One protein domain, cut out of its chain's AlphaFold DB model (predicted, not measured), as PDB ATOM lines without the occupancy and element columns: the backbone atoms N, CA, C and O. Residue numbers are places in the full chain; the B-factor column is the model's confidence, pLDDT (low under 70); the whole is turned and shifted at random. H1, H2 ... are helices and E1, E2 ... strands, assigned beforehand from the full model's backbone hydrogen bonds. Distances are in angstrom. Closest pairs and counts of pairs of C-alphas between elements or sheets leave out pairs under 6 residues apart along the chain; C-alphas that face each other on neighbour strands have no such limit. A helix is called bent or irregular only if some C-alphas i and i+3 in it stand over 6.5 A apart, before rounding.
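This is residues 34 to 127 of the 159 residues of an uncharacterized protein of Clostridium botulinum (UniProt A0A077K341). A strongly twisted sheet of five strands, with the long bent strands E1 and E4 side by side in its middle, has one helix, H1, packed along one face. The turn between E3 and E4 lies at one end of the long axis and the tip of H1 at the other. The printed part has 94 residues, with five named strands, E1 to E5, followed along the chain by one named helix, H1; in the branched sheet the neighbour pairs E1 and E2, E1 and E4, E3 and E4, and E4 and E5 are antiparallel, and the class is mixed, helices and strands. It is compact, with a radius of gyration of the C-alphas of 13.6 A and spans of 46 by 33 by 25 A.

E4, residues 87 to 97, is 28.3 A long and bends by 61 degrees at residue 91. E1, residues 51 to 60, starts at C-alpha 51 (-8.359, -13.795, 7.148), is 26.7 A long and bends by 57 degrees at residue 54. E2 is residues 65 to 70, E3 81 to 84, E5 100 to 106. H1, residues 110 to 127, is 26.1 A long and ends at C-alpha 127 (-9.953, -14.680, -7.223).

E4 has E1 on one side, with N 53 and O 94 at 2.9 A, and E3 and E5 on the other. E3, E4 and E5 form a meander, each strand the antiparallel neighbour of the one before; N 83 and O 87 are 2.8 A apart, N 93 and O 105 2.8 A. E2 is in a hairpin with E1, N 56 to O 69 2.8 A. H1 is on the sheet, 9.7 A high, over E1 and E4, along the strands at 12 degrees to E1 on the local plane; its closest C-alphas to E5 are Glu 112 and Ala 105, 5.2 A. In H1 every O i to N i+4 pair is within hydrogen-bond range.

The farthest C-alphas, of Lys 85 and Asn 127, are 47.6 A apart. The printed part has no cut and no long link. Residues 34 to 50 hold no named element. Residues 34 to 47 and 122 to 127 have pLDDT under 70.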
ATOM      1  N   PRO A  34       0.019  -4.896  17.668       43.31
ATOM      2  CA  PRO A  34      -0.492  -3.536  17.681       43.31
ATOM      3  C   PRO A  34      -1.682  -3.423  18.649       43.31
ATOM      4  O   PRO A  34      -2.379  -4.410  18.900       43.31
ATOM      5  N   PRO A  35      -1.947  -2.225  19.203       48.75
ATOM      6  CA  PRO A  35      -3.109  -1.999  20.052       48.75
ATOM      7  C   PRO A  35      -4.381  -2.353  19.276       48.75
ATOM      8  O   PRO A  35      -4.718  -1.726  18.270       48.75
ATOM      9  N   MET A  36      -5.063  -3.396  19.741       57.81
ATOM     10  CA  MET A  36      -6.229  -3.949  19.071       57.81
ATOM     11  C   MET A  36      -7.435  -3.052  19.335       57.81
ATOM     12  O   MET A  36      -7.800  -2.809  20.487       57.81
ATOM     13  N   SER A  37      -8.041  -2.528  18.271       57.97
ATOM     14  CA  SER A  37      -9.227  -1.686  18.391       57.97
ATOM     15  C   SER A  37     -10.471  -2.559  18.351       57.97
ATOM     16  O   SER A  37     -10.708  -3.302  17.398       57.97
ATOM     17  N   ILE A  38     -11.276  -2.451  19.402       58.94
ATOM     18  CA  ILE A  38     -12.657  -2.918  19.386       58.94
ATOM     19  C   ILE A  38     -13.427  -1.831  18.672       58.94
ATOM     20  O   ILE A  38     -13.596  -0.727  19.197       58.94
ATOM     21  N   MET A  39     -13.784  -2.113  17.429       60.78
ATOM     22  CA  MET A  39     -14.565  -1.185  16.637       60.78
ATOM     23  C   MET A  39     -15.963  -1.081  17.260       60.78
ATOM     24  O   MET A  39     -16.503  -2.066  17.760       60.78
ATOM     25  N   ASP A  40     -16.541   0.114  17.250       54.53
ATOM     26  CA  ASP A  40     -17.947   0.301  17.603       54.53
ATOM     27  C   ASP A  40     -18.815  -0.103  16.402       54.53
ATOM     28  O   ASP A  40     -18.413   0.150  15.268       54.53
ATOM     29  N   SER A  41     -19.979  -0.727  16.614       52.81
ATOM     30  CA  SER A  41     -20.816  -1.299  15.532       52.81
ATOM     31  C   SER A  41     -21.313  -0.274  14.512       52.81
ATOM     32  O   SER A  41     -21.729  -0.636  13.413       52.81
ATOM     33  N   SER A  42     -21.238   1.008  14.868       50.28
ATOM     34  CA  SER A  42     -21.540   2.156  14.015       50.28
ATOM     35  C   SER A  42     -20.402   2.550  13.065       50.28
ATOM     36  O   SER A  42     -20.626   3.326  12.137       50.28
ATOM     37  N   LYS A  43     -19.179   2.055  13.289       58.91
ATOM     38  CA  LYS A  43     -17.997   2.400  12.498       58.91
ATOM     39  C   LYS A  43     -17.669   1.287  11.517       58.91
ATOM     40  O   LYS A  43     -17.342   0.170  11.903       58.91
ATOM     41  N   GLU A  44     -17.692   1.641  10.240       58.69
ATOM     42  CA  GLU A  44     -17.330   0.747   9.150       58.69
ATOM     43  C   GLU A  44     -15.865   0.308   9.277       58.69
ATOM     44  O   GLU A  44     -14.957   1.128   9.445       58.69
ATOM     45  N   ILE A  45     -15.628  -1.004   9.243       64.94
ATOM     46  CA  ILE A  45     -14.286  -1.581   9.306       64.94
ATOM     47  C   ILE A  45     -13.550  -1.161   8.037       64.94
ATOM     48  O   ILE A  45     -13.786  -1.742   6.991       64.94
ATOM     49  N   ASP A  46     -12.636  -0.193   8.116       63.09
ATOM     50  CA  ASP A  46     -11.807   0.259   6.978       63.09
ATOM     51  C   ASP A  46     -10.531  -0.597   6.796       63.09
ATOM     52  O   ASP A  46      -9.839  -0.566   5.786       63.09
ATOM     53  N   ARG A  47     -10.239  -1.481   7.755       68.62
ATOM     54  CA  ARG A  47      -9.033  -2.323   7.740       68.62
ATOM     55  C   ARG A  47      -9.105  -3.442   6.706       68.62
ATOM     56  O   ARG A  47     -10.153  -4.040   6.470       68.62
ATOM     57  N   ASP A  48      -7.955  -3.743   6.127       70.31
ATOM     58  CA  ASP A  48      -7.809  -4.602   4.960       70.31
ATOM     59  C   ASP A  48      -7.652  -6.090   5.351       70.31
ATOM     60  O   ASP A  48      -6.617  -6.708   5.096       70.31
ATOM     61  N   ILE A  49      -8.671  -6.653   6.013       75.94
ATOM     62  CA  ILE A  49      -8.666  -8.004   6.610       75.94
ATOM     63  C   ILE A  49      -8.350  -9.071   5.560       75.94
ATOM     64  O   ILE A  49      -9.004  -9.132   4.525       75.94
ATOM     65  N   THR A  50      -7.350  -9.909   5.826       76.88
ATOM     66  CA  THR A  50      -6.936 -11.007   4.936       76.88
ATOM     67  C   THR A  50      -7.509 -12.355   5.344       76.88
ATOM     68  O   THR A  50      -7.650 -13.226   4.497       76.88
ATOM     69  N   SER A  51      -7.800 -12.548   6.629       82.06
ATOM     70  CA  SER A  51      -8.359 -13.795   7.148       82.06
ATOM     71  C   SER A  51      -9.116 -13.553   8.449       82.06
ATOM     72  O   SER A  51      -8.967 -12.515   9.098       82.06
ATOM     73  N   LEU A  52      -9.953 -14.521   8.814       87.19
ATOM     74  CA  LEU A  52     -10.725 -14.518  10.049       87.19
ATOM     75  C   LEU A  52     -10.328 -15.707  10.905       87.19
ATOM     76  O   LEU A  52     -10.192 -16.821  10.399       87.19
ATOM     77  N   GLU A  53     -10.195 -15.475  12.205       87.19
ATOM     78  CA  GLU A  53      -9.879 -16.526  13.163       87.19
ATOM     79  C   GLU A  53     -10.832 -16.512  14.349       87.19
ATOM     80  O   GLU A  53     -11.161 -15.460  14.899       87.19
ATOM     81  N   ASP A  54     -11.252 -17.702  14.775       88.56
ATOM     82  CA  ASP A  54     -11.951 -17.857  16.043       88.56
ATOM     83  C   ASP A  54     -10.964 -17.660  17.197       88.56
ATOM     84  O   ASP A  54      -9.888 -18.266  17.246       88.56
ATOM     85  N   ALA A  55     -11.366 -16.867  18.179       87.75
ATOM     86  CA  ALA A  55     -10.595 -16.638  19.384       87.75
ATOM     87  C   ALA A  55     -11.492 -16.593  20.618       87.75
ATOM     88  O   ALA A  55     -12.724 -16.551  20.559       87.75
ATOM     89  N   THR A  56     -10.839 -16.617  21.768       88.12
ATOM     90  CA  THR A  56     -11.481 -16.498  23.066       88.12
ATOM     91  C   THR A  56     -10.876 -15.313  23.800       88.12
ATOM     92  O   THR A  56      -9.659 -15.161  23.822       88.12
ATOM     93  N   VAL A  57     -11.708 -14.493  24.432       89.44
ATOM     94  CA  VAL A  57     -11.269 -13.310  25.182       89.44
ATOM     95  C   VAL A  57     -11.945 -13.274  26.547       89.44
ATOM     96  O   VAL A  57     -13.018 -13.854  26.737       89.44
ATOM     97  N   ILE A  58     -11.311 -12.619  27.513       88.69
ATOM     98  CA  ILE A  58     -11.910 -12.306  28.807       88.69
ATOM     99  C   ILE A  58     -12.513 -10.911  28.719       88.69
ATOM    100  O   ILE A  58     -11.794  -9.946  28.473       88.69
ATOM    101  N   LYS A  59     -13.819 -10.810  28.945       89.62
ATOM    102  CA  LYS A  59     -14.543  -9.552  29.080       89.62
ATOM    103  C   LYS A  59     -14.790  -9.278  30.559       89.62
ATOM    104  O   LYS A  59     -15.394 -10.097  31.250       89.62
ATOM    105  N   SER A  60     -14.320  -8.137  31.032       89.25
ATOM    106  CA  SER A  60     -14.548  -7.649  32.390       89.25
ATOM    107  C   SER A  60     -15.860  -6.851  32.455       89.25
ATOM    108  O   SER A  60     -16.345  -6.335  31.445       89.25
ATOM    109  N   ASN A  61     -16.449  -6.731  33.647       87.38
ATOM    110  CA  ASN A  61     -17.708  -6.004  33.877       87.38
ATOM    111  C   ASN A  61     -17.675  -4.522  33.465       87.38
ATOM    112  O   ASN A  61     -18.717  -3.934  33.197       87.38
ATOM    113  N   ASP A  62     -16.493  -3.915  33.421       84.75
ATOM    114  CA  ASP A  62     -16.276  -2.544  32.954       84.75
ATOM    115  C   ASP A  62     -16.206  -2.427  31.418       84.75
ATOM    116  O   ASP A  62     -15.918  -1.357  30.887       84.75
ATOM    117  N   GLY A  63     -16.459  -3.524  30.695       81.12
ATOM    118  CA  GLY A  63     -16.428  -3.583  29.238       81.12
ATOM    119  C   GLY A  63     -15.020  -3.688  28.653       81.12
ATOM    120  O   GLY A  63     -14.880  -3.651  27.432       81.12
ATOM    121  N   ARG A  64     -13.975  -3.830  29.482       85.38
ATOM    122  CA  ARG A  64     -12.616  -4.082  28.993       85.38
ATOM    123  C   ARG A  64     -12.453  -5.532  28.570       85.38
ATOM    124  O   ARG A  64     -13.070  -6.441  29.116       85.38
ATOM    125  N   TYR A  65     -11.569  -5.728  27.604       85.12
ATOM    126  CA  TYR A  65     -11.235  -7.037  27.076       85.12
ATOM    127  C   TYR A  65      -9.761  -7.306  27.333       85.12
ATOM    128  O   TYR A  65      -8.915  -6.427  27.164       85.12
ATOM    129  N   SER A  66      -9.452  -8.520  27.756       84.00
ATOM    130  CA  SER A  66      -8.097  -8.956  28.063       84.00
ATOM    131  C   SER A  66      -7.904 -10.414  27.672       84.00
ATOM    132  O   SER A  66      -8.869 -11.146  27.447       84.00
ATOM    133  N   ASN A  67      -6.643 -10.847  27.598       85.94
ATOM    134  CA  ASN A  67      -6.293 -12.252  27.390       85.94
ATOM    135  C   ASN A  67      -6.976 -12.855  26.147       85.94
ATOM    136  O   ASN A  67      -7.684 -13.863  26.226       85.94
ATOM    137  N   LEU A  68      -6.794 -12.181  25.007       86.06
ATOM    138  CA  LEU A  68      -7.187 -12.719  23.715       86.06
ATOM    139  C   LEU A  68      -6.296 -13.917  23.387       86.06
ATOM    140  O   LEU A  68      -5.075 -13.797  23.320       86.06
ATOM    141  N   VAL A  69      -6.924 -15.058  23.141       85.56
ATOM    142  CA  VAL A  69      -6.258 -16.297  22.755       85.56
ATOM    143  C   VAL A  69      -6.889 -16.793  21.464       85.56
ATOM    144  O   VAL A  69      -8.062 -17.164  21.452       85.56
ATOM    145  N   LEU A  70      -6.111 -16.804  20.382       85.75
ATOM    146  CA  LEU A  70      -6.531 -17.384  19.107       85.75
ATOM    147  C   LEU A  70      -6.709 -18.895  19.286       85.75
ATOM    148  O   LEU A  70      -5.806 -19.567  19.789       85.75
ATOM    149  N   ASN A  71      -7.841 -19.452  18.853       82.75
ATOM    150  CA  ASN A  71      -8.135 -20.867  19.080       82.75
ATOM    151  C   ASN A  71      -7.137 -21.781  18.356       82.75
ATOM    152  O   ASN A  71      -6.822 -22.843  18.877       82.75
ATOM    153  N   LYS A  72      -6.556 -21.353  17.223       80.12
ATOM    154  CA  LYS A  72      -5.473 -22.094  16.543       80.12
ATOM    155  C   LYS A  72      -4.209 -22.261  17.398       80.12
ATOM    156  O   LYS A  72      -3.410 -23.153  17.141       80.12
ATOM    157  N   SER A  73      -4.014 -21.384  18.388       76.31
ATOM    158  CA  SER A  73      -2.832 -21.377  19.263       76.31
ATOM    159  C   SER A  73      -2.979 -22.309  20.468       76.31
ATOM    160  O   SER A  73      -2.031 -22.482  21.229       76.31
ATOM    161  N   VAL A  74      -4.157 -22.908  20.662       76.44
ATOM    162  CA  VAL A  74      -4.441 -23.839  21.756       76.44
ATOM    163  C   VAL A  74      -4.952 -25.159  21.198       76.44
ATOM    164  O   VAL A  74      -5.726 -25.201  20.251       76.44
ATOM    165  N   ARG A  75      -4.509 -26.270  21.793       76.56
ATOM    166  CA  ARG A  75      -4.888 -27.617  21.335       76.56
ATOM    167  C   ARG A  75      -6.389 -27.882  21.486       76.56
ATOM    168  O   ARG A  75      -6.956 -28.639  20.708       76.56
ATOM    169  N   GLU A  76      -7.012 -27.243  22.473       76.38
ATOM    170  CA  GLU A  76      -8.449 -27.283  22.723       76.38
ATOM    171  C   GLU A  76      -8.967 -25.866  23.019       76.38
ATOM    172  O   GLU A  76      -8.288 -25.107  23.723       76.38
ATOM    173  N   PRO A  77     -10.162 -25.489  22.522       73.19
ATOM    174  CA  PRO A  77     -10.770 -24.202  22.831       73.19
ATOM    175  C   PRO A  77     -10.967 -24.012  24.337       73.19
ATOM    176  O   PRO A  77     -11.438 -24.909  25.041       73.19
ATOM    177  N   LEU A  78     -10.648 -22.817  24.833       84.12
ATOM    178  CA  LEU A  78     -10.783 -22.504  26.252       84.12
ATOM    179  C   LEU A  78     -12.259 -22.529  26.678       84.12
ATOM    180  O   LEU A  78     -13.145 -22.066  25.956       84.12
ATOM    181  N   LYS A  79     -12.522 -23.059  27.879       85.50
ATOM    182  CA  LYS A  79     -13.881 -23.163  28.428       85.50
ATOM    183  C   LYS A  79     -14.500 -21.779  28.592       85.50
ATOM    184  O   LYS A  79     -13.934 -20.931  29.272       85.50
ATOM    185  N   LEU A  80     -15.666 -21.570  27.994       88.94
ATOM    186  CA  LEU A  80     -16.426 -20.331  28.146       88.94
ATOM    187  C   LEU A  80     -17.108 -20.272  29.512       88.94
ATOM    188  O   LEU A  80     -17.384 -21.308  30.117       88.94
ATOM    189  N   GLY A  81     -17.431 -19.059  29.955       87.50
ATOM    190  CA  GLY A  81     -18.214 -18.839  31.169       87.50
ATOM    191  C   GLY A  81     -17.550 -17.906  32.173       87.50
ATOM    192  O   GLY A  81     -16.566 -17.231  31.877       87.50
ATOM    193  N   ASN A  82     -18.149 -17.832  33.359       89.19
ATOM    194  CA  ASN A  82     -17.738 -16.919  34.419       89.19
ATOM    195  C   ASN A  82     -16.393 -17.356  35.021       89.19
ATOM    196  O   ASN A  82     -16.229 -18.512  35.410       89.19
ATOM    197  N   LEU A  83     -15.447 -16.425  35.101       87.00
ATOM    198  CA  LEU A  83     -14.118 -16.626  35.683       87.00
ATOM    199  C   LEU A  83     -14.031 -16.140  37.141       87.00
ATOM    200  O   LEU A  83     -13.006 -16.314  37.796       87.00
ATOM    201  N   GLY A  84     -15.114 -15.567  37.665       84.12
ATOM    202  CA  GLY A  84     -15.174 -14.910  38.963       84.12
ATOM    203  C   GLY A  84     -14.904 -13.409  38.856       84.12
ATOM    204  O   GLY A  84     -14.420 -12.912  37.845       84.12
ATOM    205  N   LYS A  85     -15.256 -12.663  39.911       84.31
ATOM    206  CA  LYS A  85     -15.022 -11.206  40.028       84.31
ATOM    207  C   LYS A  85     -15.618 -10.345  38.897       84.31
ATOM    208  O   LYS A  85     -15.165  -9.229  38.675       84.31
ATOM    209  N   GLY A  86     -16.663 -10.832  38.225       85.12
ATOM    210  CA  GLY A  86     -17.299 -10.094  37.133       85.12
ATOM    211  C   GLY A  86     -16.552 -10.190  35.804       85.12
ATOM    212  O   GLY A  86     -16.689  -9.313  34.960       85.12
ATOM    213  N   GLU A  87     -15.735 -11.224  35.623       90.56
ATOM    214  CA  GLU A  87     -15.087 -11.521  34.351       90.56
ATOM    215  C   GLU A  87     -15.748 -12.732  33.696       90.56
ATOM    216  O   GLU A  87     -16.024 -13.745  34.344       90.56
ATOM    217  N   VAL A  88     -15.995 -12.643  32.393       92.12
ATOM    218  CA  VAL A  88     -16.578 -13.720  31.597       92.12
ATOM    219  C   VAL A  88     -15.699 -14.012  30.393       92.12
ATOM    220  O   VAL A  88     -15.232 -13.115  29.697       92.12
ATOM    221  N   ARG A  89     -15.466 -15.294  30.137       89.19
ATOM    222  CA  ARG A  89     -14.756 -15.758  28.952       89.19
ATOM    223  C   ARG A  89     -15.751 -15.999  27.823       89.19
ATOM    224  O   ARG A  89     -16.630 -16.855  27.955       89.19
ATOM    225  N   ILE A  90     -15.591 -15.268  26.724       88.56
ATOM    226  CA  ILE A  90     -16.492 -15.291  25.564       88.56
ATOM    227  C   ILE A  90     -15.744 -15.650  24.281       88.56
ATOM    228  O   ILE A  90     -14.521 -15.505  24.197       88.56
ATOM    229  N   LYS A  91     -16.491 -16.106  23.272       90.50
ATOM    230  CA  LYS A  91     -15.973 -16.294  21.913       90.50
ATOM    231  C   LYS A  91     -16.046 -14.990  21.134       90.50
ATOM    232  O   LYS A  91     -17.046 -14.278  21.199       90.50
ATOM    233  N   VAL A  92     -15.007 -14.739  20.354       88.75
ATOM    234  CA  VAL A  92     -14.914 -13.622  19.418       88.75
ATOM    235  C   VAL A  92     -14.368 -14.129  18.087       88.75
ATOM    236  O   VAL A  92     -13.634 -15.117  18.051       88.75
ATOM    237  N   ILE A  93     -14.718 -13.453  17.000       87.62
ATOM    238  CA  ILE A  93     -14.017 -13.586  15.724       87.62
ATOM    239  C   ILE A  93     -13.043 -12.425  15.597       87.62
ATOM    240  O   ILE A  93     -13.380 -11.279  15.890       87.62
ATOM    241  N   VAL A  94     -11.830 -12.732  15.160       86.50
ATOM    242  CA  VAL A  94     -10.748 -11.771  14.994       86.50
ATOM    243  C   VAL A  94     -10.417 -11.638  13.517       86.50
ATOM    244  O   VAL A  94     -10.208 -12.626  12.818       86.50
ATOM    245  N   GLY A  95     -10.381 -10.397  13.047       85.12
ATOM    246  CA  GLY A  95      -9.897 -10.025  11.733       85.12
ATOM    247  C   GLY A  95      -8.385  -9.896  11.754       85.12
ATOM    248  O   GLY A  95      -7.832  -9.064  12.481       85.12
ATOM    249  N   MET A  96      -7.737 -10.710  10.933       82.25
ATOM    250  CA  MET A  96      -6.292 -10.777  10.817       82.25
ATOM    251  C   MET A  96      -5.828 -10.028   9.568       82.25
ATOM    252  O   MET A  96      -6.475 -10.075   8.518       82.25
ATOM    253  N   ILE A  97      -4.682  -9.358   9.665       82.06
ATOM    254  CA  ILE A  97      -3.914  -8.902   8.505       82.06
ATOM    255  C   ILE A  97      -2.596  -9.665   8.523       82.06
ATOM    256  O   ILE A  97      -1.749  -9.429   9.382       82.06
ATOM    257  N   LYS A  98      -2.424 -10.572   7.558       78.69
ATOM    258  CA  LYS A  98      -1.374 -11.598   7.577       78.69
ATOM    259  C   LYS A  98      -1.528 -12.445   8.847       78.69
ATOM    260  O   LYS A  98      -2.481 -13.212   8.925       78.69
ATOM    261  N   ASP A  99      -0.673 -12.227   9.840       73.81
ATOM    262  CA  ASP A  99      -0.629 -12.990  11.090       73.81
ATOM    263  C   ASP A  99      -0.927 -12.129  12.326       73.81
ATOM    264  O   ASP A  99      -0.899 -12.617  13.455       73.81
ATOM    265  N   GLU A 100      -1.255 -10.848  12.128       77.50
ATOM    266  CA  GLU A 100      -1.555  -9.923  13.217       77.50
ATOM    267  C   GLU A 100      -3.064  -9.732  13.399       77.50
ATOM    268  O   GLU A 100      -3.763  -9.423  12.428       77.50
ATOM    269  N   PRO A 101      -3.578  -9.852  14.634       76.56
ATOM    270  CA  PRO A 101      -4.956  -9.509  14.943       76.56
ATOM    271  C   PRO A 101      -5.131  -7.988  14.979       76.56
ATOM    272  O   PRO A 101      -4.427  -7.285  15.702       76.56
ATOM    273  N   VAL A 102      -6.080  -7.467  14.202       80.12
ATOM    274  CA  VAL A 102      -6.265  -6.013  14.030       80.12
ATOM    275  C   VAL A 102      -7.606  -5.532  14.569       80.12
ATOM    276  O   VAL A 102      -7.702  -4.432  15.112       80.12
ATOM    277  N   VAL A 103      -8.640  -6.357  14.437       82.81
ATOM    278  CA  VAL A 103     -10.004  -6.048  14.873       82.81
ATOM    279  C   VAL A 103     -10.646  -7.312  15.423       82.81
ATOM    280  O   VAL A 103     -10.347  -8.406  14.956       82.81
ATOM    281  N   MET A 104     -11.530  -7.177  16.405       85.31
ATOM    282  CA  MET A 104     -12.300  -8.302  16.928       85.31
ATOM    283  C   MET A 104     -13.776  -7.954  17.073       85.31
ATOM    284  O   MET A 104     -14.130  -6.800  17.308       85.31
ATOM    285  N   ALA A 105     -14.619  -8.971  16.942       85.62
ATOM    286  CA  ALA A 105     -16.064  -8.897  17.059       85.62
ATOM    287  C   ALA A 105     -16.568 -10.018  17.972       85.62
ATOM    288  O   ALA A 105     -16.117 -11.159  17.865       85.62
ATOM    289  N   GLU A 106     -17.515  -9.713  18.858       86.88
ATOM    290  CA  GLU A 106     -18.213 -10.754  19.617       86.88
ATOM    291  C   GLU A 106     -18.961 -11.694  18.676       86.88
ATOM    292  O   GLU A 106     -19.490 -11.267  17.644       86.88
ATOM    293  N   LYS A 107     -18.989 -12.979  19.032       84.06
ATOM    294  CA  LYS A 107     -19.752 -13.963  18.271       84.06
ATOM    295  C   LYS A 107     -21.249 -13.629  18.335       84.06
ATOM    296  O   LYS A 107     -21.736 -13.158  19.358       84.06
ATOM    297  N   ASP A 108     -21.940 -13.859  17.230       81.19
ATOM    298  CA  ASP A 108     -23.340 -13.551  16.951       81.19
ATOM    299  C   ASP A 108     -23.675 -12.044  16.938       81.19
ATOM    300  O   ASP A 108     -24.841 -11.652  16.976       81.19
ATOM    301  N   SER A 109     -22.659 -11.176  16.839       83.25
ATOM    302  CA  SER A 109     -22.851  -9.726  16.719       83.25
ATOM    303  C   SER A 109     -23.011  -9.267  15.265       83.25
ATOM    304  O   SER A 109     -22.496  -9.880  14.328       83.25
ATOM    305  N   VAL A 110     -23.658  -8.112  15.069       83.69
ATOM    306  CA  VAL A 110     -23.718  -7.429  13.758       83.69
ATOM    307  C   VAL A 110     -22.308  -7.167  13.211       83.69
ATOM    308  O   VAL A 110     -22.064  -7.284  12.012       83.69
ATOM    309  N   MET A 111     -21.354  -6.890  14.104       81.94
ATOM    310  CA  MET A 111     -19.954  -6.690  13.741       81.94
ATOM    311  C   MET A 111     -19.319  -7.954  13.152       81.94
ATOM    312  O   MET A 111     -18.540  -7.858  12.210       81.94
ATOM    313  N   GLU A 112     -19.656  -9.145  13.661       85.88
ATOM    314  CA  GLU A 112     -19.157 -10.407  13.100       85.88
ATOM    315  C   GLU A 112     -19.604 -10.572  11.645       85.88
ATOM    316  O   GLU A 112     -18.813 -10.980  10.796       85.88
ATOM    317  N   GLN A 113     -20.861 -10.232  11.346       84.12
ATOM    318  CA  GLN A 113     -21.404 -10.316   9.990       84.12
ATOM    319  C   GLN A 113     -20.668  -9.370   9.037       84.12
ATOM    320  O   GLN A 113     -20.266  -9.793   7.954       84.12
ATOM    321  N   GLN A 114     -20.417  -8.131   9.467       83.12
ATOM    322  CA  GLN A 114     -19.636  -7.162   8.694       83.12
ATOM    323  C   GLN A 114     -18.193  -7.640   8.467       83.12
ATOM    324  O   GLN A 114     -17.670  -7.530   7.359       83.12
ATOM    325  N   LEU A 115     -17.559  -8.230   9.488       82.88
ATOM    326  CA  LEU A 115     -16.210  -8.795   9.393       82.88
ATOM    327  C   LEU A 115     -16.141  -9.932   8.361       82.88
ATOM    328  O   LEU A 115     -15.226  -9.972   7.538       82.88
ATOM    329  N   LYS A 116     -17.128 -10.839   8.393       85.31
ATOM    330  CA  LYS A 116     -17.270 -11.959   7.448       85.31
ATOM    331  C   LYS A 116     -17.485 -11.487   6.026       85.31
ATOM    332  O   LYS A 116     -16.800 -11.959   5.125       85.31
ATOM    333  N   GLN A 117     -18.400 -10.544   5.834       83.31
ATOM    334  CA  GLN A 117     -18.670  -9.983   4.520       83.31
ATOM    335  C   GLN A 117     -17.410  -9.338   3.939       83.31
ATOM    336  O   GLN A 117     -17.035  -9.638   2.811       83.31
ATOM    337  N   LYS A 118     -16.677  -8.556   4.740       80.31
ATOM    338  CA  LYS A 118     -15.461  -7.891   4.269       80.31
ATOM    339  C   LYS A 118     -14.335  -8.866   3.900       80.31
ATOM    340  O   LYS A 118     -13.619  -8.630   2.927       80.31
ATOM    341  N   ALA A 119     -14.170  -9.949   4.659       79.81
ATOM    342  CA  ALA A 119     -13.201 -10.993   4.327       79.81
ATOM    343  C   ALA A 119     -13.573 -11.709   3.014       79.81
ATOM    344  O   ALA A 119     -12.719 -11.858   2.140       79.81
ATOM    345  N   ASN A 120     -14.852 -12.058   2.841       80.31
ATOM    346  CA  ASN A 120     -15.354 -12.705   1.627       80.31
ATOM    347  C   ASN A 120     -15.233 -11.804   0.389       80.31
ATOM    348  O   ASN A 120     -14.753 -12.255  -0.648       80.31
ATOM    349  N   ASP A 121     -15.602 -10.525   0.500       75.25
ATOM    350  CA  ASP A 121     -15.510  -9.558  -0.602       75.25
ATOM    351  C   ASP A 121     -14.067  -9.423  -1.108       75.25
ATOM    352  O   ASP A 121     -13.817  -9.242  -2.304       75.25
ATOM    353  N   LYS A 122     -13.084  -9.526  -0.206       69.00
ATOM    354  CA  LYS A 122     -11.667  -9.487  -0.569       69.00
ATOM    355  C   LYS A 122     -11.202 -10.784  -1.220       69.00
ATOM    356  O   LYS A 122     -10.485 -10.721  -2.217       69.00
ATOM    357  N   GLU A 123     -11.599 -11.936  -0.684       65.00
ATOM    358  CA  GLU A 123     -11.284 -13.240  -1.276       65.00
ATOM    359  C   GLU A 123     -11.825 -13.336  -2.709       65.00
ATOM    360  O   GLU A 123     -11.094 -13.716  -3.626       65.00
ATOM    361  N   GLN A 124     -13.051 -12.858  -2.929       61.34
ATOM    362  CA  GLN A 124     -13.661 -12.784  -4.252       61.34
ATOM    363  C   GLN A 124     -12.882 -11.858  -5.198       61.34
ATOM    364  O   GLN A 124     -12.500 -12.283  -6.284       61.34
ATOM    365  N   ARG A 125     -12.530 -10.635  -4.770       60.66
ATOM    366  CA  ARG A 125     -11.708  -9.715  -5.585       60.66
ATOM    367  C   ARG A 125     -10.345 -10.296  -5.962       60.66
ATOM    368  O   ARG A 125      -9.845 -10.029  -7.053       60.66
ATOM    369  N   ILE A 126      -9.711 -11.055  -5.066       64.44
ATOM    370  CA  ILE A 126      -8.428 -11.711  -5.354       64.44
ATOM    371  C   ILE A 126      -8.619 -12.801  -6.410       64.44
ATOM    372  O   ILE A 126      -7.814 -12.896  -7.339       64.44
ATOM    373  N   ASN A 127      -9.678 -13.601  -6.286       59.56
ATOM    374  CA  ASN A 127      -9.953 -14.680  -7.223       59.56
ATOM    375  C   ASN A 127     -10.308 -14.143  -8.621       59.56
ATOM    376  O   ASN A 127      -9.719 -14.587  -9.608       59.56
TER     377      ASN A 127